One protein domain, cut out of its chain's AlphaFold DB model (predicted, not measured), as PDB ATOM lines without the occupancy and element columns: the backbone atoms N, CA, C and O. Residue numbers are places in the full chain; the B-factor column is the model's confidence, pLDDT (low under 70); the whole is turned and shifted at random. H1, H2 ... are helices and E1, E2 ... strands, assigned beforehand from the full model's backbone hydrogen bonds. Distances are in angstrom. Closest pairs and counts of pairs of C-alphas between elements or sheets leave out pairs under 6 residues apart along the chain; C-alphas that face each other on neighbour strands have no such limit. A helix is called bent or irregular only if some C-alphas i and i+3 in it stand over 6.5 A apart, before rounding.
ATOM      1  N   ASP A 368      31.263 136.155 370.978       83.56
ATOM      2  CA  ASP A 368      30.348 137.299 370.942       83.56
ATOM      3  C   ASP A 368      29.992 137.668 369.491       83.56
ATOM      4  O   ASP A 368      30.812 137.518 368.593       83.56
ATOM      5  N   ILE A 369      28.762 138.124 369.241       81.81
ATOM      6  CA  ILE A 369      28.329 138.587 367.908       81.81
ATOM      7  C   ILE A 369      28.137 140.098 368.015       81.81
ATOM      8  O   ILE A 369      27.124 140.561 368.537       81.81
ATOM      9  N   LYS A 370      29.138 140.856 367.560       80.69
ATOM     10  CA  LYS A 370      29.200 142.322 367.669       80.69
ATOM     11  C   LYS A 370      28.245 143.018 366.719       80.69
ATOM     12  O   LYS A 370      27.672 144.046 367.071       80.69
ATOM     13  N   ARG A 371      28.092 142.463 365.516       76.19
ATOM     14  CA  ARG A 371      27.177 142.960 364.488       76.19
ATOM     15  C   ARG A 371      26.493 141.800 363.790       76.19
ATOM     16  O   ARG A 371      27.101 140.757 363.560       76.19
ATOM     17  N   PHE A 372      25.240 142.030 363.431       81.56
ATOM     18  CA  PHE A 372      24.440 141.161 362.588       81.56
ATOM     19  C   PHE A 372      23.525 142.046 361.745       81.56
ATOM     20  O   PHE A 372      22.817 142.893 362.290       81.56
ATOM     21  N   GLY A 373      23.568 141.872 360.431       75.69
ATOM     22  CA  GLY A 373      22.740 142.578 359.466       75.69
ATOM     23  C   GLY A 373      22.208 141.598 358.430       75.69
ATOM     24  O   GLY A 373      22.920 140.684 358.011       75.69
ATOM     25  N   VAL A 374      20.960 141.801 358.023       76.44
ATOM     26  CA  VAL A 374      20.364 141.127 356.866       76.44
ATOM     27  C   VAL A 374      20.200 142.183 355.773       76.44
ATOM     28  O   VAL A 374      20.049 143.370 356.069       76.44
ATOM     29  N   GLN A 375      20.332 141.779 354.520       73.50
ATOM     30  CA  GLN A 375      20.307 142.656 353.354       73.50
ATOM     31  C   GLN A 375      19.741 141.889 352.150       73.50
ATOM     32  O   GLN A 375      19.846 140.661 352.119       73.50
ATOM     33  N   PRO A 376      19.222 142.575 351.118       76.06
ATOM     34  CA  PRO A 376      18.998 141.940 349.823       76.06
ATOM     35  C   PRO A 376      20.282 141.244 349.325       76.06
ATOM     36  O   PRO A 376      21.371 141.784 349.552       76.06
ATOM     37  N   PRO A 377      20.189 140.081 348.649       82.44
ATOM     38  CA  PRO A 377      21.359 139.362 348.148       82.44
ATOM     39  C   PRO A 377      22.294 140.250 347.312       82.44
ATOM     40  O   PRO A 377      21.846 140.926 346.382       82.44
ATOM     41  N   ASP A 378      23.592 140.238 347.633       84.25
ATOM     42  CA  ASP A 378      24.614 140.931 346.838       84.25
ATOM     43  C   ASP A 378      24.914 140.198 345.509       84.25
ATOM     44  O   ASP A 378      24.286 139.195 345.166       84.25
ATOM     45  N   ALA A 379      25.869 140.709 344.724       87.81
ATOM     46  CA  ALA A 379      26.209 140.147 343.412       87.81
ATOM     47  C   ALA A 379      26.760 138.706 343.461       87.81
ATOM     48  O   ALA A 379      26.683 138.001 342.455       87.81
ATOM     49  N   ASP A 380      27.278 138.273 344.614       86.38
ATOM     50  CA  ASP A 380      27.738 136.902 344.858       86.38
ATOM     51  C   ASP A 380      26.631 136.037 345.508       86.38
ATOM     52  O   ASP A 380      26.776 134.819 345.619       86.38
ATOM     53  N   GLY A 381      25.522 136.656 345.936       86.38
ATOM     54  CA  GLY A 381      24.351 136.027 346.552       86.38
ATOM     55  C   GLY A 381      24.255 136.165 348.077       86.38
ATOM     56  O   GLY A 381      23.354 135.571 348.672       86.38
ATOM     57  N   TYR A 382      25.141 136.917 348.738       90.62
ATOM     58  CA  TYR A 382      25.142 137.021 350.203       90.62
ATOM     59  C   TYR A 382      24.048 137.974 350.715       90.62
ATOM     60  O   TYR A 382      24.035 139.161 350.377       90.62
ATOM     61  N   ASN A 383      23.159 137.462 351.572       85.88
ATOM     62  CA  ASN A 383      22.053 138.200 352.200       85.88
ATOM     63  C   ASN A 383      22.243 138.444 353.711       85.88
ATOM     64  O   ASN A 383      21.418 139.104 354.338       85.88
ATOM     65  N   VAL A 384      23.336 137.958 354.309       87.81
ATOM     66  CA  VAL A 384      23.690 138.205 355.717       87.81
ATOM     67  C   VAL A 384      25.129 138.698 355.841       87.81
ATOM     68  O   VAL A 384      26.029 138.208 355.156       87.81
ATOM     69  N   VAL A 385      25.351 139.637 356.760       89.12
ATOM     70  CA  VAL A 385      26.671 140.118 357.184       89.12
ATOM     71  C   VAL A 385      26.769 140.143 358.710       89.12
ATOM     72  O   VAL A 385      25.793 140.431 359.406       89.12
ATOM     73  N   GLY A 386      27.949 139.859 359.256       87.44
ATOM     74  CA  GLY A 386      28.171 139.858 360.699       87.44
ATOM     75  C   GLY A 386      29.628 140.034 361.106       87.44
ATOM     76  O   GLY A 386      30.546 139.905 360.301       87.44
ATOM     77  N   GLU A 387      29.827 140.333 362.385       89.69
ATOM     78  CA  GLU A 387      31.135 140.529 363.017       89.69
ATOM     79  C   GLU A 387      31.148 139.717 364.316       89.69
ATOM     80  O   GLU A 387      30.296 139.925 365.188       89.69
ATOM     81  N   VAL A 388      32.053 138.742 364.409       89.25
ATOM     82  CA  VAL A 388      32.071 137.726 365.470       89.25
ATOM     83  C   VAL A 388      33.425 137.728 366.170       89.25
ATOM     84  O   VAL A 388      34.448 137.428 365.557       89.25
ATOM     85  N   ASP A 389      33.416 138.020 367.468       90.69
ATOM     86  CA  ASP A 389      34.602 137.933 368.316       90.69
ATOM     87  C   ASP A 389      34.749 136.509 368.861       90.69
ATOM     88  O   ASP A 389      33.788 135.926 369.371       90.69
ATOM     89  N   VAL A 390      35.966 135.966 368.800       90.88
ATOM     90  CA  VAL A 390      36.321 134.640 369.322       90.88
ATOM     91  C   VAL A 390      37.620 134.738 370.117       90.88
ATOM     92  O   VAL A 390      38.660 135.152 369.597       90.88
ATOM     93  N   VAL A 391      37.585 134.327 371.384       93.12
ATOM     94  CA  VAL A 391      38.787 134.257 372.226       93.12
ATOM     95  C   VAL A 391      39.471 132.903 372.046       93.12
ATOM     96  O   VAL A 391      38.867 131.863 372.303       93.12
ATOM     97  N   ASN A 392      40.739 132.918 371.638       93.94
ATOM     98  CA  ASN A 392      41.626 131.759 371.610       93.94
ATOM     99  C   ASN A 392      42.428 131.694 372.927       93.94
ATOM    100  O   ASN A 392      43.298 132.540 373.145       93.94
ATOM    101  N   PRO A 393      42.166 130.720 373.819       92.00
ATOM    102  CA  PRO A 393      42.912 130.572 375.068       92.00
ATOM    103  C   PRO A 393      44.240 129.816 374.892       92.00
ATOM    104  O   PRO A 393      45.059 129.805 375.813       92.00
ATOM    105  N   SER A 394      44.456 129.159 373.747       89.62
ATOM    106  CA  SER A 394      45.675 128.403 373.452       89.62
ATOM    107  C   SER A 394      46.837 129.349 373.121       89.62
ATOM    108  O   SER A 394      46.620 130.375 372.478       89.62
ATOM    109  N   PRO A 395      48.091 129.012 373.477       89.31
ATOM    110  CA  PRO A 395      49.275 129.759 373.044       89.31
ATOM    111  C   PRO A 395      49.706 129.457 371.591       89.31
ATOM    112  O   PRO A 395      50.803 129.845 371.177       89.31
ATOM    113  N   ALA A 396      48.880 128.740 370.823       91.25
ATOM    114  CA  ALA A 396      49.093 128.477 369.406       91.25
ATOM    115  C   ALA A 396      48.322 129.471 368.521       91.25
ATOM    116  O   ALA A 396      47.107 129.621 368.674       91.25
ATOM    117  N   SER A 397      49.027 130.090 367.572       93.38
ATOM    118  CA  SER A 397      48.436 130.758 366.408       93.38
ATOM    119  C   SER A 397      48.200 129.753 365.277       93.38
ATOM    120  O   SER A 397      49.053 128.889 365.060       93.38
ATOM    121  N   VAL A 398      47.098 129.883 364.533       92.88
ATOM    122  CA  VAL A 398      46.781 129.012 363.383       92.88
ATOM    123  C   VAL A 398      46.284 129.815 362.179       92.88
ATOM    124  O   VAL A 398      45.254 130.481 362.276       92.88
ATOM    125  N   THR A 399      46.967 129.695 361.043       91.81
ATOM    126  CA  THR A 399      46.505 130.132 359.716       91.81
ATOM    127  C   THR A 399      45.608 129.053 359.101       91.81
ATOM    128  O   THR A 399      45.990 127.881 359.118       91.81
ATOM    129  N   LEU A 400      44.449 129.412 358.531       86.75
ATOM    130  CA  LEU A 400      43.530 128.433 357.915       86.75
ATOM    131  C   LEU A 400      43.170 128.727 356.456       86.75
ATOM    132  O   LEU A 400      43.430 127.880 355.608       86.75
ATOM    133  N   GLY A 401      42.571 129.880 356.153       92.06
ATOM    134  CA  GLY A 401      41.985 130.185 354.840       92.06
ATOM    135  C   GLY A 401      40.469 130.396 354.882       92.06
ATOM    136  O   GLY A 401      39.909 130.751 355.919       92.06
ATOM    137  N   ASP A 402      39.805 130.190 353.748       95.31
ATOM    138  CA  ASP A 402      38.364 130.394 353.597       95.31
ATOM    139  C   ASP A 402      37.591 129.204 354.180       95.31
ATOM    140  O   ASP A 402      37.665 128.078 353.682       95.31
ATOM    141  N   VAL A 403      36.843 129.454 355.256       95.00
ATOM    142  CA  VAL A 403      36.035 128.458 355.968       95.00
ATOM    143  C   VAL A 403      34.563 128.630 355.597       95.00
ATOM    144  O   VAL A 403      33.997 129.713 355.773       95.00
ATOM    145  N   THR A 404      33.926 127.546 355.149       95.75
ATOM    146  CA  THR A 404      32.464 127.471 355.000       95.75
ATOM    147  C   THR A 404      31.867 126.716 356.181       95.75
ATOM    148  O   THR A 404      32.287 125.602 356.503       95.75
ATOM    149  N   LEU A 405      30.865 127.318 356.816       95.12
ATOM    150  CA  LEU A 405      30.111 126.765 357.935       95.12
ATOM    151  C   LEU A 405      28.648 126.561 357.526       95.12
ATOM    152  O   LEU A 405      28.022 127.470 356.980       95.12
ATOM    153  N   VAL A 406      28.067 125.413 357.858       95.12
ATOM    154  CA  VAL A 406      26.617 125.187 357.760       95.12
ATOM    155  C   VAL A 406      25.953 125.672 359.045       95.12
ATOM    156  O   VAL A 406      26.360 125.282 360.142       95.12
ATOM    157  N   VAL A 407      24.930 126.519 358.911       93.12
ATOM    158  CA  VAL A 407      24.170 127.079 360.041       93.12
ATOM    159  C   VAL A 407      22.893 126.267 360.252       93.12
ATOM    160  O   VAL A 407      22.103 126.091 359.323       93.12
ATOM    161  N   LEU A 408      22.690 125.787 361.478       93.00
ATOM    162  CA  LEU A 408      21.667 124.823 361.884       93.00
ATOM    163  C   LEU A 408      20.846 125.336 363.078       93.00
ATOM    164  O   LEU A 408      21.420 125.778 364.081       93.00
ATOM    165  N   VAL A 409      19.525 125.157 363.031       90.94
ATOM    166  CA  VAL A 409      18.643 125.188 364.214       90.94
ATOM    167  C   VAL A 409      18.086 123.788 364.426       90.94
ATOM    168  O   VAL A 409      17.392 123.244 363.566       90.94
ATOM    169  N   GLY A 410      18.458 123.171 365.550       87.94
ATOM    170  CA  GLY A 410      18.310 121.728 365.731       87.94
ATOM    171  C   GLY A 410      19.097 120.992 364.650       87.94
ATOM    172  O   GLY A 410      20.329 121.083 364.612       87.94
ATOM    173  N   ASP A 411      18.367 120.333 363.752       87.75
ATOM    174  CA  ASP A 411      18.893 119.613 362.587       87.75
ATOM    175  C   ASP A 411      18.473 120.254 361.245       87.75
ATOM    176  O   ASP A 411      18.802 119.738 360.179       87.75
ATOM    177  N   VAL A 412      17.772 121.397 361.272       91.50
ATOM    178  CA  VAL A 412      17.357 122.136 360.070       91.50
ATOM    179  C   VAL A 412      18.446 123.122 359.655       91.50
ATOM    180  O   VAL A 412      18.805 124.016 360.424       91.50
ATOM    181  N   GLN A 413      18.932 123.007 358.417       93.25
ATOM    182  CA  GLN A 413      19.849 123.980 357.825       93.25
ATOM    183  C   GLN A 413      19.129 125.292 357.491       93.25
ATOM    184  O   GLN A 413      18.245 125.327 356.638       93.25
ATOM    185  N   LEU A 414      19.551 126.385 358.132       90.75
ATOM    186  CA  LEU A 414      19.118 127.743 357.785       90.75
ATOM    187  C   LEU A 414      19.884 128.301 356.578       90.75
ATOM    188  O   LEU A 414      19.400 129.213 355.914       90.75
ATOM    189  N   GLY A 415      21.099 127.810 356.322       92.69
ATOM    190  CA  GLY A 415      21.953 128.333 355.258       92.69
ATOM    191  C   GLY A 415      23.434 127.997 355.424       92.69
ATOM    192  O   GLY A 415      23.796 126.996 356.055       92.69
ATOM    193  N   ARG A 416      24.288 128.852 354.856       95.19
ATOM    194  CA  ARG A 416      25.756 128.803 354.960       95.19
ATOM    195  C   ARG A 416      26.319 130.142 355.431       95.19
ATOM    196  O   ARG A 416      25.787 131.196 355.087       95.19
ATOM    197  N   ALA A 417      27.419 130.091 356.170       93.94
ATOM    198  CA  ALA A 417      28.239 131.233 356.548       93.94
ATOM    199  C   ALA A 417      29.675 131.036 356.040       93.94
ATOM    200  O   ALA A 417      30.167 129.912 355.978       93.94
ATOM    201  N   PHE A 418      30.334 132.129 355.673       95.31
ATOM    202  CA  PHE A 418      31.612 132.147 354.967       95.31
ATOM    203  C   PHE A 418      32.553 133.124 355.671       95.31
ATOM    204  O   PHE A 418      32.184 134.280 355.909       95.31
ATOM    205  N   VAL A 419      33.747 132.650 356.031       94.25
ATOM    206  CA  VAL A 419      34.696 133.382 356.881       94.25
ATOM    207  C   VAL A 419      36.115 133.223 356.344       94.25
ATOM    208  O   VAL A 419      36.629 132.109 356.282       94.25
ATOM    209  N   ALA A 420      36.771 134.334 356.012       93.88
ATOM    210  CA  ALA A 420      38.192 134.345 355.670       93.88
ATOM    211  C   ALA A 420      39.029 134.315 356.963       93.88
ATOM    212  O   ALA A 420      39.287 135.349 357.587       93.88
ATOM    213  N   VAL A 421      39.423 133.119 357.401       91.69
ATOM    214  CA  VAL A 421      40.200 132.903 358.628       91.69
ATOM    215  C   VAL A 421      41.689 132.953 358.292       91.69
ATOM    216  O   VAL A 421      42.358 131.925 358.177       91.69
ATOM    217  N   ASN A 422      42.195 134.178 358.114       87.75
ATOM    218  CA  ASN A 422      43.617 134.427 357.864       87.75
ATOM    219  C   ASN A 422      44.471 133.852 358.996       87.75
ATOM    220  O   ASN A 422      45.242 132.940 358.740       87.75
ATOM    221  N   ASP A 423      44.265 134.311 360.234       89.88
ATOM    222  CA  ASP A 423      44.949 133.810 361.428       89.88
ATOM    223  C   ASP A 423      44.002 133.797 362.636       89.88
ATOM    224  O   ASP A 423      43.211 134.720 362.832       89.88
ATOM    225  N   ILE A 424      44.124 132.770 363.478       92.56
ATOM    226  CA  ILE A 424      43.565 132.713 364.832       92.56
ATOM    227  C   ILE A 424      44.738 132.829 365.810       92.56
ATOM    228  O   ILE A 424      45.440 131.847 366.035       92.56
ATOM    229  N   VAL A 425      44.975 134.003 366.397       94.88
ATOM    230  CA  VAL A 425      46.084 134.258 367.340       94.88
ATOM    231  C   VAL A 425      45.640 134.122 368.807       94.88
ATOM    232  O   VAL A 425      44.447 134.248 369.084       94.88
ATOM    233  N   PRO A 426      46.549 133.868 369.770       94.19
ATOM    234  CA  PRO A 426      46.216 133.834 371.197       94.19
ATOM    235  C   PRO A 426      45.585 135.145 371.695       94.19
ATOM    236  O   PRO A 426      46.105 136.233 371.440       94.19
ATOM    237  N   GLY A 427      44.492 135.046 372.454       93.81
ATOM    238  CA  GLY A 427      43.679 136.184 372.892       93.81
ATOM    239  C   GLY A 427      42.459 136.430 371.998       93.81
ATOM    240  O   GLY A 427      41.876 135.494 371.455       93.81
ATOM    241  N   ASN A 428      42.023 137.687 371.894       94.06
ATOM    242  CA  ASN A 428      40.815 138.052 371.153       94.06
ATOM    243  C   ASN A 428      41.089 138.130 369.645       94.06
ATOM    244  O   ASN A 428      41.959 138.884 369.212       94.06
ATOM    245  N   ASN A 429      40.271 137.433 368.863       93.31
ATOM    246  CA  ASN A 429      40.188 137.542 367.411       93.31
ATOM    247  C   ASN A 429      38.810 138.101 367.046       93.31
ATOM    248  O   ASN A 429      37.854 137.874 367.787       93.31
ATOM    249  N   SER A 430      38.695 138.788 365.912       93.56
ATOM    250  CA  SER A 430      37.408 139.240 365.376       93.56
ATOM    251  C   SER A 430      37.335 138.906 363.893       93.56
ATOM    252  O   SER A 430      38.282 139.172 363.149       93.56
ATOM    253  N   PHE A 431      36.235 138.286 363.478       93.06
ATOM    254  CA  PHE A 431      36.048 137.760 362.132       93.06
ATOM    255  C   PHE A 431      34.822 138.385 361.475       93.06
ATOM    256  O   PHE A 431      33.727 138.391 362.044       93.06
ATOM    257  N   PHE A 432      34.999 138.878 360.249       93.38
ATOM    258  CA  PHE A 432      33.883 139.275 359.403       93.38
ATOM    259  C   PHE A 432      33.282 138.037 358.731       93.38
ATOM    260  O   PHE A 432      33.999 137.225 358.145       93.38
ATOM    261  N   VAL A 433      31.964 137.906 358.825       92.94
ATOM    262  CA  VAL A 433      31.198 136.752 358.355       92.94
ATOM    263  C   VAL A 433      30.225 137.224 357.282       92.94
ATOM    264  O   VAL A 433      29.387 138.086 357.550       92.94
ATOM    265  N   LYS A 434      30.294 136.641 356.082       94.12
ATOM    266  CA  LYS A 434      29.200 136.719 355.100       94.12
ATOM    267  C   LYS A 434      28.295 135.494 355.240       94.12
ATOM    268  O   LYS A 434      28.752 134.436 355.669       94.12
ATOM    269  N   GLY A 435      27.027 135.596 354.853       92.69
ATOM    270  CA  GLY A 435      26.085 134.479 354.906       92.69
ATOM    271  C   GLY A 435      25.074 134.453 353.763       92.69
ATOM    272  O   GLY A 435      24.760 135.479 353.160       92.69
ATOM    273  N   MET A 436      24.580 133.247 353.492       92.38
ATOM    274  CA  MET A 436      23.494 132.934 352.565       92.38
ATOM    275  C   MET A 436      22.436 132.133 353.330       92.38
ATOM    276  O   MET A 436      22.669 130.968 353.657       92.38
ATOM    277  N   VAL A 437      21.298 132.754 353.638       88.44
ATOM    278  CA  VAL A 437      20.133 132.114 354.269       88.44
ATOM    279  C   VAL A 437      19.205 131.556 353.194       88.44
ATOM    280  O   VAL A 437      18.773 132.296 352.309       88.44
ATOM    281  N   ASP A 438      18.864 130.272 353.302       86.69
ATOM    282  CA  ASP A 438      17.880 129.607 352.447       86.69
ATOM    283  C   ASP A 438      16.468 129.837 353.005       86.69
ATOM    284  O   ASP A 438      15.935 129.063 353.802       86.69
ATOM    285  N   ILE A 439      15.866 130.950 352.584       80.50
ATOM    286  CA  ILE A 439      14.523 131.374 353.004       80.50
ATOM    287  C   ILE A 439      13.469 130.310 352.651       80.50
ATOM    288  O   ILE A 439      12.513 130.127 353.402       80.50
ATOM    289  N   GLY A 440      13.648 129.582 351.541       83.31
ATOM    290  CA  GLY A 440      12.729 128.528 351.108       83.31
ATOM    291  C   GLY A 440      12.761 127.334 352.056       83.31
ATOM    292  O   GLY A 440      11.725 126.946 352.599       83.31
ATOM    293  N   ASN A 441      13.956 126.816 352.348       86.69
ATOM    294  CA  ASN A 441      14.119 125.730 353.314       86.69
ATOM    295  C   ASN A 441      13.661 126.144 354.727       86.69
ATOM    296  O   ASN A 441      13.109 125.320 355.461       86.69
ATOM    297  N   VAL A 442      13.818 127.421 355.095       85.56
ATOM    298  CA  VAL A 442      13.263 127.986 356.336       85.56
ATOM    299  C   VAL A 442      11.731 128.043 356.310       85.56
ATOM    300  O   VAL A 442      11.122 127.650 357.303       85.56
ATOM    301  N   GLU A 443      11.078 128.465 355.220       82.75
ATOM    302  CA  GLU A 443       9.606 128.469 355.118       82.75
ATOM    303  C   GLU A 443       9.003 127.061 355.191       82.75
ATOM    304  O   GLU A 443       7.972 126.871 355.850       82.75
ATOM    305  N   ASP A 444       9.627 126.076 354.546       87.69
ATOM    306  CA  ASP A 444       9.149 124.692 354.544       87.69
ATOM    307  C   ASP A 444       9.324 124.026 355.918       87.69
ATOM    308  O   ASP A 444       8.396 123.386 356.420       87.69
ATOM    309  N   ASN A 445      10.460 124.250 356.587       88.62
ATOM    310  CA  ASN A 445      10.787 123.614 357.869       88.62
ATOM    311  C   ASN A 445      10.446 124.458 359.112       88.62
ATOM    312  O   ASN A 445      10.744 124.032 360.233       88.62
ATOM    313  N   ILE A 446       9.800 125.624 358.954       83.62
ATOM    314  CA  ILE A 446       9.575 126.599 360.042       83.62
ATOM    315  C   ILE A 446       8.937 125.986 361.297       83.62
ATOM    316  O   ILE A 446       9.249 126.400 362.409       83.62
ATOM    317  N   ASN A 447       8.081 124.970 361.140       83.75
ATOM    318  CA  ASN A 447       7.443 124.287 362.263       83.75
ATOM    319  C   ASN A 447       8.472 123.561 363.155       83.75
ATOM    320  O   ASN A 447       8.461 123.720 364.372       83.75
ATOM    321  N   SER A 448       9.422 122.836 362.551       86.31
ATOM    322  CA  SER A 448      10.512 122.177 363.285       86.31
ATOM    323  C   SER A 448      11.432 123.203 363.946       86.31
ATOM    324  O   SER A 448      11.769 123.044 365.116       86.31
ATOM    325  N   ILE A 449      11.772 124.284 363.229       87.12
ATOM    326  CA  ILE A 449      12.587 125.397 363.748       87.12
ATOM    327  C   ILE A 449      11.935 125.971 365.017       87.12
ATOM    328  O   ILE A 449      12.581 126.063 366.056       87.12
ATOM    329  N   ILE A 450      10.639 126.289 364.965       83.19
ATOM    330  CA  ILE A 450       9.881 126.795 366.116       83.19
ATOM    331  C   ILE A 450       9.884 125.796 367.269       83.19
ATOM    332  O   ILE A 450      10.157 126.201 368.394       83.19
ATOM    333  N   ILE A 451       9.562 124.521 367.020       84.56
ATOM    334  CA  ILE A 451       9.452 123.498 368.072       84.56
ATOM    335  C   ILE A 451      10.788 123.330 368.811       84.56
ATOM    336  O   ILE A 451      10.790 123.281 370.042       84.56
ATOM    337  N   THR A 452      11.913 123.316 368.087       88.81
ATOM    338  CA  THR A 452      13.260 123.339 368.679       88.81
ATOM    339  C   THR A 452      13.506 124.606 369.501       88.81
ATOM    340  O   THR A 452      14.092 124.527 370.581       88.81
ATOM    341  N   GLU A 453      13.029 125.760 369.031       89.06
ATOM    342  CA  GLU A 453      13.323 127.059 369.638       89.06
ATOM    343  C   GLU A 453      12.396 127.485 370.781       89.06
ATOM    344  O   GLU A 453      12.803 128.322 371.584       89.06
ATOM    345  N   VAL A 454      11.199 126.906 370.956       86.38
ATOM    346  CA  VAL A 454      10.296 127.222 372.089       86.38
ATOM    347  C   VAL A 454      11.006 127.313 373.458       86.38
ATOM    348  O   VAL A 454      10.765 128.305 374.154       86.38
ATOM    349  N   PRO A 455      11.868 126.368 373.899       88.31
ATOM    350  CA  PRO A 455      12.567 126.486 375.185       88.31
ATOM    351  C   PRO A 455      13.511 127.697 375.289       88.31
ATOM    352  O   PRO A 455      13.706 128.208 376.394       88.31
ATOM    353  N   TYR A 456      14.074 128.182 374.179       89.38
ATOM    354  CA  TYR A 456      14.919 129.382 374.141       89.38
ATOM    355  C   TYR A 456      14.072 130.654 374.007       89.38
ATOM    356  O   TYR A 456      14.270 131.610 374.761       89.38
ATOM    357  N   LEU A 457      13.046 130.636 373.153       86.56
ATOM    358  CA  LEU A 457      12.116 131.749 372.943       86.56
ATOM    359  C   LEU A 457      11.336 132.086 374.223       86.56
ATOM    360  O   LEU A 457      11.124 133.266 374.507       86.56
ATOM    361  N   LYS A 458      11.022 131.090 375.069       85.31
ATOM    362  CA  LYS A 458      10.469 131.298 376.427       85.31
ATOM    363  C   LYS A 458      11.414 132.016 377.406       85.31
ATOM    364  O   LYS A 458      11.006 132.416 378.493       85.31
ATOM    365  N   GLN A 459      12.683 132.183 377.043       88.44
ATOM    366  CA  GLN A 459      13.680 132.972 377.777       88.44
ATOM    367  C   GLN A 459      13.999 134.297 377.054       88.44
ATOM    368  O   GLN A 459      14.888 135.036 377.474       88.44
ATOM    369  N   GLY A 460      13.292 134.611 375.959       85.62
ATOM    370  CA  GLY A 460      13.610 135.732 375.072       85.62
ATOM    371  C   GLY A 460      14.880 135.520 374.240       85.62
ATOM    372  O   GLY A 460      15.438 136.497 373.738       85.62
ATOM    373  N   LEU A 461      15.346 134.273 374.116       89.56
ATOM    374  CA  LEU A 461      16.558 133.874 373.402       89.56
ATOM    375  C   LEU A 461      16.221 133.136 372.096       89.56
ATOM    376  O   LEU A 461      15.156 132.545 371.968       89.56
ATOM    377  N   ILE A 462      17.160 133.137 371.160       88.06
ATOM    378  CA  ILE A 462      17.253 132.184 370.053       88.06
ATOM    379  C   ILE A 462      18.571 131.416 370.200       88.06
ATOM    380  O   ILE A 462      19.571 131.984 370.658       88.06
ATOM    381  N   MET A 463      18.575 130.139 369.846       89.00
ATOM    382  CA  MET A 463      19.745 129.279 369.746       89.00
ATOM    383  C   MET A 463      20.012 128.969 368.274       89.00
ATOM    384  O   MET A 463      19.117 128.616 367.514       89.00
ATOM    385  N   ALA A 464      21.264 129.121 367.860       89.62
ATOM    386  CA  ALA A 464      21.732 128.680 366.556       89.62
ATOM    387  C   ALA A 464      23.050 127.930 366.732       89.62
ATOM    388  O   ALA A 464      23.800 128.170 367.682       89.62
ATOM    389  N   SER A 465      23.342 127.027 365.805       91.12
ATOM    390  CA  SER A 465      24.579 126.253 365.813       91.12
ATOM    391  C   SER A 465      25.255 126.262 364.448       91.12
ATOM    392  O   SER A 465      24.589 126.374 363.423       91.12
ATOM    393  N   ALA A 466      26.580 126.170 364.434       91.06
ATOM    394  CA  ALA A 466      27.394 126.126 363.228       91.06
ATOM    395  C   ALA A 466      28.310 124.898 363.250       91.06
ATOM    396  O   ALA A 466      28.840 124.537 364.302       91.06
ATOM    397  N   SER A 467      28.507 124.266 362.096       92.00
ATOM    398  CA  SER A 467      29.459 123.162 361.912       92.00
ATOM    399  C   SER A 467      30.238 123.347 360.612       92.00
ATOM    400  O   SER A 467      29.745 124.005 359.692       92.00
ATOM    401  N   GLY A 468      31.463 122.826 360.540       92.38
ATOM    402  CA  GLY A 468      32.321 122.994 359.368       92.38
ATOM    403  C   GLY A 468      31.853 122.174 358.175       92.38
ATOM    404  O   GLY A 468      31.558 120.990 358.309       92.38
ATOM    405  N   GLU A 469      31.832 122.795 357.000       93.31
ATOM    406  CA  GLU A 469      31.551 122.122 355.732       93.31
ATOM    407  C   GLU A 469      32.827 121.962 354.902       93.31
ATOM    408  O   GLU A 469      33.172 120.841 354.527       93.31
ATOM    409  N   SER A 470      33.546 123.068 354.676       95.25
ATOM    410  CA  SER A 470      34.796 123.105 353.913       95.25
ATOM    411  C   SER A 470      35.808 124.102 354.486       95.25
ATOM    412  O   SER A 470      35.442 125.058 355.178       95.25
ATOM    413  N   VAL A 471      37.088 123.876 354.187       95.12
ATOM    414  CA  VAL A 471      38.216 124.746 354.551       95.12
ATOM    415  C   VAL A 471      39.174 124.782 353.366       95.12
ATOM    416  O   VAL A 471      39.763 123.757 353.016       95.12
ATOM    417  N   VAL A 472      39.325 125.946 352.735       95.75
ATOM    418  CA  VAL A 472      40.087 126.114 351.490       95.75
ATOM    419  C   VAL A 472      41.222 127.115 351.690       95.75
ATOM    420  O   VAL A 472      40.993 128.281 351.995       95.75
ATOM    421  N   TYR A 473      42.459 126.679 351.453       94.75
ATOM    422  CA  TYR A 473      43.647 127.533 351.505       94.75
ATOM    423  C   TYR A 473      44.311 127.606 350.134       94.75
ATOM    424  O   TYR A 473      44.612 126.579 349.532       94.75
ATOM    425  N   GLN A 474      44.513 128.820 349.612       92.12
ATOM    426  CA  GLN A 474      45.129 129.068 348.295       92.12
ATOM    427  C   GLN A 474      44.494 128.254 347.134       92.12
ATOM    428  O   GLN A 474      45.159 127.913 346.158       92.12
ATOM    429  N   GLY A 475      43.193 127.942 347.231       91.19
ATOM    430  CA  GLY A 475      42.449 127.128 346.257       91.19
ATOM    431  C   GLY A 475      42.487 125.609 346.492       91.19
ATOM    432  O   GLY A 475      41.908 124.862 345.704       91.19
ATOM    433  N   GLN A 476      43.129 125.137 347.564       93.56
ATOM    434  CA  GLN A 476      43.194 123.730 347.956       93.56
ATOM    435  C   GLN A 476      42.317 123.451 349.188       93.56
ATOM    436  O   GLN A 476      42.509 124.049 350.244       93.56
ATOM    437  N   HIS A 477      41.388 122.499 349.067       94.56
ATOM    438  CA  HIS A 477      40.636 121.941 350.198       94.56
ATOM    439  C   HIS A 477      41.572 121.229 351.182       94.56
ATOM    440  O   HIS A 477      42.408 120.430 350.748       94.56
ATOM    441  N   LEU A 478      41.419 121.497 352.481       94.56
ATOM    442  CA  LEU A 478      42.258 120.982 353.565       94.56
ATOM    443  C   LEU A 478      41.557 119.852 354.336       94.56
ATOM    444  O   LEU A 478      40.991 120.065 355.409       94.56
ATOM    445  N   GLN A 479      41.644 118.625 353.824       93.88
ATOM    446  CA  GLN A 479      40.864 117.464 354.280       93.88
ATOM    447  C   GLN A 479      40.974 117.180 355.787       93.88
ATOM    448  O   GLN A 479      39.995 116.771 356.409       93.88
ATOM    449  N   TYR A 480      42.144 117.426 356.390       93.81
ATOM    450  CA  TYR A 480      42.356 117.290 357.835       93.81
ATOM    451  C   TYR A 480      41.533 118.290 358.656       93.81
ATOM    452  O   TYR A 480      40.925 117.908 359.654       93.81
ATOM    453  N   TRP A 481      41.471 119.550 358.221       92.56
ATOM    454  CA  TRP A 481      40.682 120.592 358.878       92.56
ATOM    455  C   TRP A 481      39.185 120.436 358.596       92.56
ATOM    456  O   TRP A 481      38.380 120.598 359.508       92.56
ATOM    457  N   GLU A 482      38.806 120.029 357.383       94.50
ATOM    458  CA  GLU A 482      37.411 119.740 357.020       94.50
ATOM    459  C   GLU A 482      36.832 118.608 357.875       94.50
ATOM    460  O   GLU A 482      35.833 118.796 358.570       94.50
ATOM    461  N   LYS A 483      37.519 117.459 357.925       93.44
ATOM    462  CA  LYS A 483      37.160 116.322 358.784       93.44
ATOM    463  C   LYS A 483      37.077 116.715 360.265       93.44
ATOM    464  O   LYS A 483      36.199 116.228 360.975       93.44
ATOM    465  N   ALA A 484      37.990 117.567 360.731       92.50
ATOM    466  CA  ALA A 484      38.046 118.021 362.116       92.50
ATOM    467  C   ALA A 484      36.947 119.034 362.480       92.50
ATOM    468  O   ALA A 484      36.482 119.044 363.614       92.50
ATOM    469  N   PHE A 485      36.511 119.883 361.549       91.25
ATOM    470  CA  PHE A 485      35.432 120.845 361.805       91.25
ATOM    471  C   PHE A 485      34.036 120.236 361.605       91.25
ATOM    472  O   PHE A 485      33.079 120.721 362.204       91.25
ATOM    473  N   GLN A 486      33.920 119.133 360.858       91.38
ATOM    474  CA  GLN A 486      32.691 118.334 360.742       91.38
ATOM    475  C   GLN A 486      32.318 117.587 362.043       91.38
ATOM    476  O   GLN A 486      31.156 117.228 362.223       91.38
ATOM    477  N   THR A 487      33.256 117.363 362.977       87.94
ATOM    478  CA  THR A 487      32.942 116.835 364.328       87.94
ATOM    479  C   THR A 487      32.578 117.935 365.334       87.94
ATOM    480  O   THR A 487      32.105 117.646 366.439       87.94
ATOM    481  N   ILE A 488      32.761 119.207 364.966       90.31
ATOM    482  CA  ILE A 488      32.491 120.357 365.828       90.31
ATOM    483  C   ILE A 488      31.130 120.968 365.476       90.31
ATOM    484  O   ILE A 488      30.892 121.378 364.342       90.31
ATOM    485  N   LYS A 489      30.245 121.083 366.473       89.62
ATOM    486  CA  LYS A 489      28.991 121.849 366.409       89.62
ATOM    487  C   LYS A 489      29.046 122.950 367.471       89.62
ATOM    488  O   LYS A 489      28.857 122.697 368.659       89.62
ATOM    489  N   VAL A 490      29.363 124.169 367.043       88.38
ATOM    490  CA  VAL A 490      29.456 125.358 367.903       88.38
ATOM    491  C   VAL A 490      28.060 125.947 368.072       88.38
ATOM    492  O   VAL A 490      27.499 126.450 367.103       88.38
ATOM    493  N   SER A 491      27.501 125.908 369.280       87.50
ATOM    494  CA  SER A 491      26.171 126.463 369.574       87.50
ATOM    495  C   SER A 491      26.266 127.793 370.317       87.50
ATOM    496  O   SER A 491      26.979 127.901 371.314       87.50
ATOM    497  N   ALA A 492      25.503 128.793 369.879       85.88
ATOM    498  CA  ALA A 492      25.417 130.107 370.505       85.88
ATOM    499  C   ALA A 492      23.956 130.491 370.771       85.88
ATOM    500  O   ALA A 492      23.092 130.345 369.906       85.88
ATOM    501  N   THR A 493      23.684 131.034 371.959       87.56
ATOM    502  CA  THR A 493      22.396 131.658 372.290       87.56
ATOM    503  C   THR A 493      22.507 133.181 372.255       87.56
ATOM    504  O   THR A 493      23.522 133.759 372.663       87.56
ATOM    505  N   ARG A 494      21.469 133.859 371.761       85.50
ATOM    506  CA  ARG A 494      21.389 135.328 371.702       85.50
ATOM    507  C   ARG A 494      19.993 135.823 372.070       85.50
ATOM    508  O   ARG A 494      19.022 135.171 371.705       85.50
ATOM    509  N   PRO A 495      19.852 136.972 372.753       87.31
ATOM    510  CA  PRO A 495      18.545 137.591 372.937       87.31
ATOM    511  C   PRO A 495      17.920 137.978 371.590       87.31
ATOM    512  O   PRO A 495      18.586 138.557 370.733       87.31
ATOM    513  N   VAL A 496      16.629 137.689 371.414       84.62
ATOM    514  CA  VAL A 496      15.908 137.879 370.142       84.62
ATOM    515  C   VAL A 496      15.822 139.356 369.753       84.62
ATOM    516  O   VAL A 496      16.074 139.708 368.603       84.62
ATOM    517  N   LYS A 497      15.490 140.242 370.706       81.69
ATOM    518  CA  LYS A 497      15.235 141.661 370.401       81.69
ATOM    519  C   LYS A 497      16.460 142.394 369.834       81.69
ATOM    520  O   LYS A 497      16.310 142.978 368.767       81.69
ATOM    521  N   PRO A 498      17.658 142.370 370.459       80.62
ATOM    522  CA  PRO A 498      18.825 143.060 369.911       80.62
ATOM    523  C   PRO A 498      19.261 142.494 368.556       80.62
ATOM    524  O   PRO A 498      19.694 143.261 367.703       80.62
ATOM    525  N   LEU A 499      19.108 141.183 368.332       78.44
ATOM    526  CA  LEU A 499      19.448 140.553 367.055       78.44
ATOM    527  C   LEU A 499      18.529 141.045 365.924       78.44
ATOM    528  O   LEU A 499      19.015 141.430 364.863       78.44
ATOM    529  N   LEU A 500      17.214 141.087 366.169       76.25
ATOM    530  CA  LEU A 500      16.233 141.565 365.189       76.25
ATOM    531  C   LEU A 500      16.295 143.082 364.966       76.25
ATOM    532  O   LEU A 500      16.132 143.510 363.829       76.25
ATOM    533  N   MET A 501      16.582 143.887 365.998       76.12
ATOM    534  CA  MET A 501      16.850 145.322 365.809       76.12
ATOM    535  C   MET A 501      18.093 145.528 364.941       76.12
ATOM    536  O   MET A 501      17.993 146.154 363.895       76.12
ATOM    537  N   SER A 502      19.218 144.880 365.276       71.50
ATOM    538  CA  SER A 502      20.445 144.953 364.462       71.50
ATOM    539  C   SER A 502      20.199 144.569 362.996       71.50
ATOM    540  O   SER A 502      20.732 145.213 362.094       71.50
ATOM    541  N   ALA A 503      19.369 143.552 362.738       70.81
ATOM    542  CA  ALA A 503      18.982 143.172 361.382       70.81
ATOM    543  C   ALA A 503      18.187 144.277 360.659       70.81
ATOM    544  O   ALA A 503      18.510 144.613 359.520       70.81
ATOM    545  N   VAL A 504      17.179 144.853 361.322       70.56
ATOM    546  CA  VAL A 504      16.313 145.906 360.765       70.56
ATOM    547  C   VAL A 504      17.086 147.199 360.503       70.56
ATOM    548  O   VAL A 504      17.001 147.746 359.402       70.56
ATOM    549  N   ASP A 505      17.872 147.656 361.476       68.19
ATOM    550  CA  ASP A 505      18.606 148.923 361.418       68.19
ATOM    551  C   ASP A 505      19.635 148.908 360.271       68.19
ATOM    552  O   ASP A 505      19.694 149.832 359.454       68.19
ATOM    553  N   ASN A 506      20.395 147.810 360.139       63.88
ATOM    554  CA  ASN A 506      21.369 147.634 359.056       63.88
ATOM    555  C   ASN A 506      20.701 147.508 357.671       63.88
ATOM    556  O   ASN A 506      21.218 148.044 356.689       63.88
ATOM    557  N   SER A 507      19.543 146.842 357.578       62.59
ATOM    558  CA  SER A 507      18.823 146.673 356.309       62.59
ATOM    559  C   SER A 507      18.174 147.967 355.811       62.59
ATOM    560  O   SER A 507      18.202 148.244 354.612       62.59
ATOM    561  N   LEU A 508      17.589 148.785 356.694       59.88
ATOM    562  CA  LEU A 508      16.977 150.060 356.290       59.88
ATOM    563  C   LEU A 508      18.032 151.042 355.761       59.88
ATOM    564  O   LEU A 508      17.782 151.752 354.779       59.88
ATOM    565  N   GLY A 509      19.228 151.028 356.361       53.38
ATOM    566  CA  GLY A 509      20.374 151.811 355.906       53.38
ATOM    567  C   GLY A 509      20.841 151.461 354.489       53.38
ATOM    568  O   GLY A 509      21.205 152.368 353.739       53.38
ATOM    569  N   SER A 510      20.793 150.183 354.090       50.47
ATOM    570  CA  SER A 510      21.243 149.737 352.762       50.47
ATOM    571  C   SER A 510      20.191 149.908 351.661       50.47
ATOM    572  O   SER A 510      20.546 150.278 350.542       50.47
ATOM    573  N   VAL A 511      18.906 149.681 351.958       50.56
ATOM    574  CA  VAL A 511      17.839 149.654 350.936       50.56
ATOM    575  C   VAL A 511      17.381 151.051 350.502       50.56
ATOM    576  O   VAL A 511      17.068 151.244 349.329       50.56
ATOM    577  N   MET A 512      17.313 152.027 351.419       49.97
ATOM    578  CA  MET A 512      16.691 153.333 351.123       49.97
ATOM    579  C   MET A 512      17.617 154.547 351.238       49.97
ATOM    580  O   MET A 512      17.317 155.573 350.632       49.97
ATOM    581  N   GLY A 513      18.714 154.483 352.000       49.22
ATOM    582  CA  GLY A 513      19.612 155.634 352.198       49.22
ATOM    583  C   GLY A 513      18.964 156.852 352.886       49.22
ATOM    584  O   GLY A 513      19.520 157.948 352.845       49.22
ATOM    585  N   VAL A 514      17.791 156.676 353.510       44.69
ATOM    586  CA  VAL A 514      17.031 157.722 354.214       44.69
ATOM    587  C   VAL A 514      17.160 157.510 355.720       44.69
ATOM    588  O   VAL A 514      16.531 156.623 356.288       44.69
ATOM    589  N   SER A 515      17.937 158.366 356.381       46.62
ATOM    590  CA  SER A 515      18.212 158.321 357.826       46.62
ATOM    591  C   SER A 515      17.098 158.914 358.707       46.62
ATOM    592  O   SER A 515      17.386 159.398 359.796       46.62
ATOM    593  N   ASP A 516      15.859 158.980 358.210       43.94
ATOM    594  CA  ASP A 516      14.780 159.817 358.779       43.94
ATOM    595  C   ASP A 516      13.419 159.084 358.862       43.94
ATOM    596  O   ASP A 516      12.376 159.675 359.122       43.94
ATOM    597  N   TYR A 517      13.423 157.759 358.659       49.75
ATOM    598  CA  TYR A 517      12.298 156.852 358.969       49.75
ATOM    599  C   TYR A 517      12.514 156.097 360.305       49.75
ATOM    600  O   TYR A 517      11.830 155.112 360.609       49.75
ATOM    601  N   ASP A 518      13.486 156.582 361.084       53.88
ATOM    602  CA  ASP A 518      14.252 155.918 362.148       53.88
ATOM    603  C   ASP A 518      13.475 155.733 363.465       53.88
ATOM    604  O   ASP A 518      13.827 156.225 364.534       53.88
ATOM    605  N   GLY A 519      12.328 155.059 363.386       59.56
ATOM    606  CA  GLY A 519      11.567 154.709 364.579       59.56
ATOM    607  C   GLY A 519      10.225 154.044 364.326       59.56
ATOM    608  O   GLY A 519       9.829 153.192 365.116       59.56
ATOM    609  N   PHE A 520       9.502 154.364 363.247       64.88
ATOM    610  CA  PHE A 520       8.180 153.752 363.036       64.88
ATOM    611  C   PHE A 520       8.295 152.245 362.763       64.88
ATOM    612  O   PHE A 520       7.628 151.447 363.419       64.88
ATOM    613  N   VAL A 521       9.191 151.849 361.852       66.88
ATOM    614  CA  VAL A 521       9.395 150.437 361.486       66.88
ATOM    615  C   VAL A 521       9.983 149.647 362.660       66.88
ATOM    616  O   VAL A 521       9.428 148.614 363.026       66.88
ATOM    617  N   GLY A 522      11.020 150.176 363.323       68.69
ATOM    618  CA  GLY A 522      11.607 149.567 364.522       68.69
ATOM    619  C   GLY A 522      10.594 149.366 365.657       68.69
ATOM    620  O   GLY A 522      10.524 148.284 366.235       68.69
ATOM    621  N   ASN A 523       9.720 150.346 365.931       73.00
ATOM    622  CA  ASN A 523       8.657 150.194 366.933       73.00
ATOM    623  C   ASN A 523       7.595 149.155 366.531       73.00
ATOM    624  O   ASN A 523       7.126 148.408 367.392       73.00
ATOM    625  N   VAL A 524       7.225 149.069 365.247       72.69
ATOM    626  CA  VAL A 524       6.296 148.036 364.749       72.69
ATOM    627  C   VAL A 524       6.905 146.640 364.893       72.69
ATOM    628  O   VAL A 524       6.238 145.748 365.422       72.69
ATOM    629  N   VAL A 525       8.174 146.453 364.513       71.75
ATOM    630  CA  VAL A 525       8.886 145.177 364.700       71.75
ATOM    631  C   VAL A 525       9.036 144.850 366.189       71.75
ATOM    632  O   VAL A 525       8.744 143.723 366.581       71.75
ATOM    633  N   SER A 526       9.377 145.824 367.042       75.81
ATOM    634  CA  SER A 526       9.437 145.645 368.502       75.81
ATOM    635  C   SER A 526       8.114 145.130 369.064       75.81
ATOM    636  O   SER A 526       8.082 144.104 369.738       75.81
ATOM    637  N   SER A 527       7.005 145.794 368.724       79.31
ATOM    638  CA  SER A 527       5.659 145.445 369.192       79.31
ATOM    639  C   SER A 527       5.220 144.051 368.719       79.31
ATOM    640  O   SER A 527       4.607 143.291 369.476       79.31
ATOM    641  N   LEU A 528       5.590 143.675 367.489       75.94
ATOM    642  CA  LEU A 528       5.338 142.346 366.933       75.94
ATOM    643  C   LEU A 528       6.147 141.273 367.678       75.94
ATOM    644  O   LEU A 528       5.577 140.274 368.110       75.94
ATOM    645  N   VAL A 529       7.441 141.505 367.908       78.69
ATOM    646  CA  VAL A 529       8.328 140.602 368.664       78.69
ATOM    647  C   VAL A 529       7.887 140.472 370.125       78.69
ATOM    648  O   VAL A 529       7.838 139.358 370.640       78.69
ATOM    649  N   ASP A 530       7.505 141.564 370.789       83.06
ATOM    650  CA  ASP A 530       6.942 141.537 372.145       83.06
ATOM    651  C   ASP A 530       5.643 140.728 372.215       83.06
ATOM    652  O   ASP A 530       5.467 139.919 373.127       83.06
ATOM    653  N   THR A 531       4.759 140.887 371.226       81.00
ATOM    654  CA  THR A 531       3.528 140.093 371.120       81.00
ATOM    655  C   THR A 531       3.848 138.606 370.942       81.00
ATOM    656  O   THR A 531       3.323 137.785 371.693       81.00
ATOM    657  N   VAL A 532       4.750 138.250 370.020       76.38
ATOM    658  CA  VAL A 532       5.151 136.855 369.751       76.38
ATOM    659  C   VAL A 532       5.794 136.208 370.979       76.38
ATOM    660  O   VAL A 532       5.365 135.132 371.398       76.38
ATOM    661  N   LEU A 533       6.782 136.865 371.596       80.25
ATOM    662  CA  LEU A 533       7.462 136.354 372.790       80.25
ATOM    663  C   LEU A 533       6.495 136.211 373.970       80.25
ATOM    664  O   LEU A 533       6.562 135.219 374.694       80.25
ATOM    665  N   LYS A 534       5.548 137.144 374.142       82.56
ATOM    666  CA  LYS A 534       4.500 137.008 375.156       82.56
ATOM    667  C   LYS A 534       3.589 135.810 374.874       82.56
ATOM    668  O   LYS A 534       3.379 135.003 375.773       82.56
ATOM    669  N   THR A 535       3.097 135.651 373.644       77.75
ATOM    670  CA  THR A 535       2.272 134.493 373.264       77.75
ATOM    671  C   THR A 535       3.003 133.173 373.504       77.75
ATOM    672  O   THR A 535       2.373 132.233 373.975       77.75
ATOM    673  N   ILE A 536       4.314 133.104 373.249       77.19
ATOM    674  CA  ILE A 536       5.147 131.922 373.528       77.19
ATOM    675  C   ILE A 536       5.315 131.685 375.038       77.19
ATOM    676  O   ILE A 536       5.211 130.541 375.484       77.19
ATOM    677  N   ASN A 537       5.530 132.737 375.835       80.44
ATOM    678  CA  ASN A 537       5.636 132.650 377.298       80.44
ATOM    679  C   ASN A 537       4.341 132.157 377.956       80.44
ATOM    680  O   ASN A 537       4.399 131.330 378.865       80.44
ATOM    681  N   ASP A 538       3.189 132.618 377.468       78.81
ATOM    682  CA  ASP A 538       1.865 132.249 377.980       78.81
ATOM    683  C   ASP A 538       1.462 130.790 377.619       78.81
ATOM    684  O   ASP A 538       0.421 130.306 378.072       78.81
ATOM    685  N   LEU A 539       2.270 130.049 376.836       73.75
ATOM    686  CA  LEU A 539       2.013 128.634 376.525       73.75
ATOM    687  C   LEU A 539       2.345 127.699 377.703       73.75
ATOM    688  O   LEU A 539       3.448 127.776 378.258       73.75
ATOM    689  N   PRO A 540       1.484 126.712 378.018       69.56
ATOM    690  CA  PRO A 540       1.791 125.694 379.020       69.56
ATOM    691  C   PRO A 540       2.951 124.783 378.567       69.56
ATOM    692  O   PRO A 540       3.294 124.706 377.383       69.56
ATOM    693  N   ALA A 541       3.622 124.137 379.524       62.22
ATOM    694  CA  ALA A 541       4.864 123.391 379.276       62.22
ATOM    695  C   ALA A 541       4.652 122.022 378.600       62.22
ATOM    696  O   ALA A 541       5.561 121.512 377.953       62.22
ATOM    697  N   ASP A 542       3.457 121.453 378.724       59.47
ATOM    698  CA  ASP A 542       3.031 120.139 378.230       59.47
ATOM    699  C   ASP A 542       2.340 120.188 376.851       59.47
ATOM    700  O   ASP A 542       1.846 119.175 376.364       59.47
ATOM    701  N   GLY A 543       2.283 121.366 376.215       57.94
ATOM    702  CA  GLY A 543       1.427 121.616 375.051       57.94
ATOM    703  C   GLY A 543       2.118 121.965 373.730       57.94
ATOM    704  O   GLY A 543       1.406 122.340 372.806       57.94
ATOM    705  N   VAL A 544       3.451 121.903 373.608       62.06
ATOM    706  CA  VAL A 544       4.187 122.505 372.466       62.06
ATOM    707  C   VAL A 544       3.655 122.054 371.096       62.06
ATOM    708  O   VAL A 544       3.285 122.905 370.289       62.06
ATOM    709  N   GLU A 545       3.505 120.747 370.865       63.91
ATOM    710  CA  GLU A 545       2.942 120.194 369.617       63.91
ATOM    711  C   GLU A 545       1.514 120.696 369.332       63.91
ATOM    712  O   GLU A 545       1.159 120.982 368.194       63.91
ATOM    713  N   LYS A 546       0.697 120.879 370.376       64.56
ATOM    714  CA  LYS A 546      -0.704 121.318 370.274       64.56
ATOM    715  C   LYS A 546      -0.852 122.793 369.875       64.56
ATOM    716  O   LYS A 546      -1.918 123.195 369.414       64.56
ATOM    717  N   TYR A 547       0.193 123.601 370.059       66.69
ATOM    718  CA  TYR A 547       0.227 125.012 369.654       66.69
ATOM    719  C   TYR A 547       1.135 125.269 368.439       66.69
ATOM    720  O   TYR A 547       1.195 126.402 367.956       66.69
ATOM    721  N   ALA A 548       1.787 124.228 367.912       67.75
ATOM    722  CA  ALA A 548       2.743 124.295 366.811       67.75
ATOM    723  C   ALA A 548       2.154 124.926 365.532       67.75
ATOM    724  O   ALA A 548       2.776 125.814 364.952       67.75
ATOM    725  N   ASP A 549       0.919 124.575 365.154       69.75
ATOM    726  CA  ASP A 549       0.215 125.168 364.002       69.75
ATOM    727  C   ASP A 549      -0.042 126.677 364.171       69.75
ATOM    728  O   ASP A 549       0.048 127.454 363.216       69.75
ATOM    729  N   SER A 550      -0.342 127.108 365.400       68.56
ATOM    730  CA  SER A 550      -0.602 128.514 365.730       68.56
ATOM    731  C   SER A 550       0.688 129.333 365.672       68.56
ATOM    732  O   SER A 550       0.743 130.362 364.995       68.56
ATOM    733  N   LEU A 551       1.760 128.831 366.295       71.69
ATOM    734  CA  LEU A 551       3.085 129.451 366.222       71.69
ATOM    735  C   LEU A 551       3.611 129.479 364.781       71.69
ATOM    736  O   LEU A 551       4.103 130.515 364.341       71.69
ATOM    737  N   THR A 552       3.443 128.392 364.022       72.75
ATOM    738  CA  THR A 552       3.786 128.306 362.592       72.75
ATOM    739  C   THR A 552       3.042 129.354 361.773       72.75
ATOM    740  O   THR A 552       3.652 130.047 360.960       72.75
ATOM    741  N   SER A 553       1.739 129.530 362.009       73.12
ATOM    742  CA  SER A 553       0.932 130.547 361.324       73.12
ATOM    743  C   SER A 553       1.420 131.967 361.626       73.12
ATOM    744  O   SER A 553       1.517 132.795 360.719       73.12
ATOM    745  N   VAL A 554       1.781 132.244 362.882       70.50
ATOM    746  CA  VAL A 554       2.345 133.535 363.304       70.50
ATOM    747  C   VAL A 554       3.737 133.758 362.705       70.50
ATOM    748  O   VAL A 554       3.985 134.818 362.140       70.50
ATOM    749  N   ALA A 555       4.630 132.769 362.740       72.44
ATOM    750  CA  ALA A 555       5.976 132.888 362.181       72.44
ATOM    751  C   ALA A 555       5.971 133.062 360.655       72.44
ATOM    752  O   ALA A 555       6.686 133.923 360.148       72.44
ATOM    753  N   LYS A 556       5.119 132.328 359.920       76.44
ATOM    754  CA  LYS A 556       4.939 132.540 358.471       76.44
ATOM    755  C   LYS A 556       4.370 133.927 358.158       76.44
ATOM    756  O   LYS A 556       4.692 134.485 357.113       76.44
ATOM    757  N   LEU A 557       3.570 134.519 359.050       70.94
ATOM    758  CA  LEU A 557       3.133 135.911 358.918       70.94
ATOM    759  C   LEU A 557       4.282 136.901 359.178       70.94
ATOM    760  O   LEU A 557       4.458 137.821 358.386       70.94
ATOM    761  N   VAL A 558       5.096 136.697 360.221       69.69
ATOM    762  CA  VAL A 558       6.286 137.528 360.499       69.69
ATOM    763  C   VAL A 558       7.274 137.478 359.330       69.69
ATOM    764  O   VAL A 558       7.684 138.527 358.843       69.69
ATOM    765  N   LEU A 559       7.615 136.285 358.835       72.12
ATOM    766  CA  LEU A 559       8.574 136.124 357.739       72.12
ATOM    767  C   LEU A 559       8.076 136.789 356.448       72.12
ATOM    768  O   LEU A 559       8.828 137.518 355.810       72.12
ATOM    769  N   ARG A 560       6.784 136.644 356.120       72.75
ATOM    770  CA  ARG A 560       6.157 137.344 354.984       72.75
ATOM    771  C   ARG A 560       6.128 138.859 355.140       72.75
ATOM    772  O   ARG A 560       6.208 139.560 354.140       72.75
ATOM    773  N   ILE A 561       6.000 139.381 356.359       67.62
ATOM    774  CA  ILE A 561       6.113 140.825 356.610       67.62
ATOM    775  C   ILE A 561       7.555 141.288 356.366       67.62
ATOM    776  O   ILE A 561       7.750 142.336 355.757       67.62
ATOM    777  N   LEU A 562       8.555 140.506 356.781       65.88
ATOM    778  CA  LEU A 562       9.966 140.834 356.568       65.88
ATOM    779  C   LEU A 562      10.345 140.813 355.075       65.88
ATOM    780  O   LEU A 562      10.921 141.789 354.596       65.88
ATOM    781  N   THR A 563       9.945 139.785 354.318       68.12
ATOM    782  CA  THR A 563      10.206 139.715 352.866       68.12
ATOM    783  C   THR A 563       9.434 140.784 352.078       68.12
ATOM    784  O   THR A 563      10.002 141.435 351.204       68.12
ATOM    785  N   LEU A 564       8.168 141.073 352.423       62.84
ATOM    786  CA  LEU A 564       7.393 142.164 351.798       62.84
ATOM    787  C   LEU A 564       7.964 143.566 352.063       62.84
ATOM    788  O   LEU A 564       7.699 144.484 351.288       62.84
ATOM    789  N   LEU A 565       8.716 143.742 353.151       59.12
ATOM    790  CA  LEU A 565       9.410 144.989 353.488       59.12
ATOM    791  C   LEU A 565      10.857 145.032 352.957       59.12
ATOM    792  O   LEU A 565      11.536 146.036 353.159       59.12
ATOM    793  N   GLY A 566      11.320 143.987 352.259       54.88
ATOM    794  CA  GLY A 566      12.656 143.921 351.657       54.88
ATOM    795  C   GLY A 566      13.798 143.636 352.637       54.88
ATOM    796  O   GLY A 566      14.946 143.932 352.313       54.88
TER     797      GLY A 566
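What this domain is: This is residues 368 to 566 of the 568 residues of an uncharacterized protein of Helicocarpus griseus UAMH5409 (UniProt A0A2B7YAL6). A seven-stranded antiparallel sheet curls like part of a barrel, with H1 and H3 packed on it, and two long helices, H4 and H5, run side by side in a further layer beyond H1 and H3. The short H2 sits on the sheet far from H4 and H5. The 199 printed residues hold seven named strands and five named helices, in the order E1 E2 E3 E4 E5 H1 E6 H2 E7 H3 H4 H5, and the class is mixed. Across the sheet the order is E1 E2 E5 E4 E3 E6 E7. The whole is compact, with a radius of gyration of the C-alphas of 18.3 A and spans of 48 by 46 by 30 A.

Where its parts are: E1, residues 368 to 374, begins at C-alpha 368 (30.348, 137.299, 370.942). E2 is residues 384 to 392, E3 residues 396 to 409, 31.1 A, E4 residues 412 to 424, 28.7 A, and E5 residues 427 to 437, 30.3 A. H1 is residues 439 to 457, E6 residues 461 to 473, 35.4 A, H2 residues 479 to 485, and E7 residues 489 to 495. H3 is residues 496 to 511, 22.6 A, H4 residues 520 to 537, 25.6 A, and H5 residues 544 to 564, 28.7 A, ending at C-alpha 564 (7.393, 142.164, 351.798). H1 and H5 are irregular: C-alphas 444 and 447 are 7.9 A apart, C-alphas 546 and 549 7.4 A.

How they stand to each other: The sheet is twisted, and E3 bends by 88 degrees at residue 399. E3 E4 E5 form a meander, each strand the antiparallel neighbour of the one before; with E2, the antiparallel neighbour of E5, they make a Greek key. Pairs within hydrogen-bond range are N 373 and O 385 for E1 and E2, 2.8 A; N 386 and O 433 for E2 and E5, 2.8 A; N 418 and O 434 for E5 and E4, 2.8 A; N 405 and O 417 for E4 and E3, 2.8 A; N 408 and O 465 for E3 and E6, 2.8 A; and N 464 and O 492 for E6 and E7, 3.0 A. H1 is on the sheet at a height of 7.6 A, over E4 and across the strands at 83 degrees on the local plane. H2 and H3 are on opposite faces. H3 comes closest to E1 at the C-alphas of Ala 503 and Gly 373, 4.3 A. H5 touches H1 at a steep tilt of 52 degrees, the closest C-alphas being Thr 552 and Asn 447, 5.4 A. H3 and H4, a helical hairpin, touch at a shallow tilt of 26 degrees, closest at the C-alphas of Met 501 and Gly 522, 6.9 A. Every O i to N i+4 pair is within hydrogen-bond range in H2, H3 and H4; 11 of 15 are in H1 and 15 of 17 in H5.

The domain as a whole: The C-alphas of Gln 474 and Pro 540, the two farthest apart, are 53.2 A from each other. The printed part has no cut and no long link. Mean pLDDT of the printed part is 81.8; residues 505 to 522, 540 to 550, 558 and 561 to 566 are under 70.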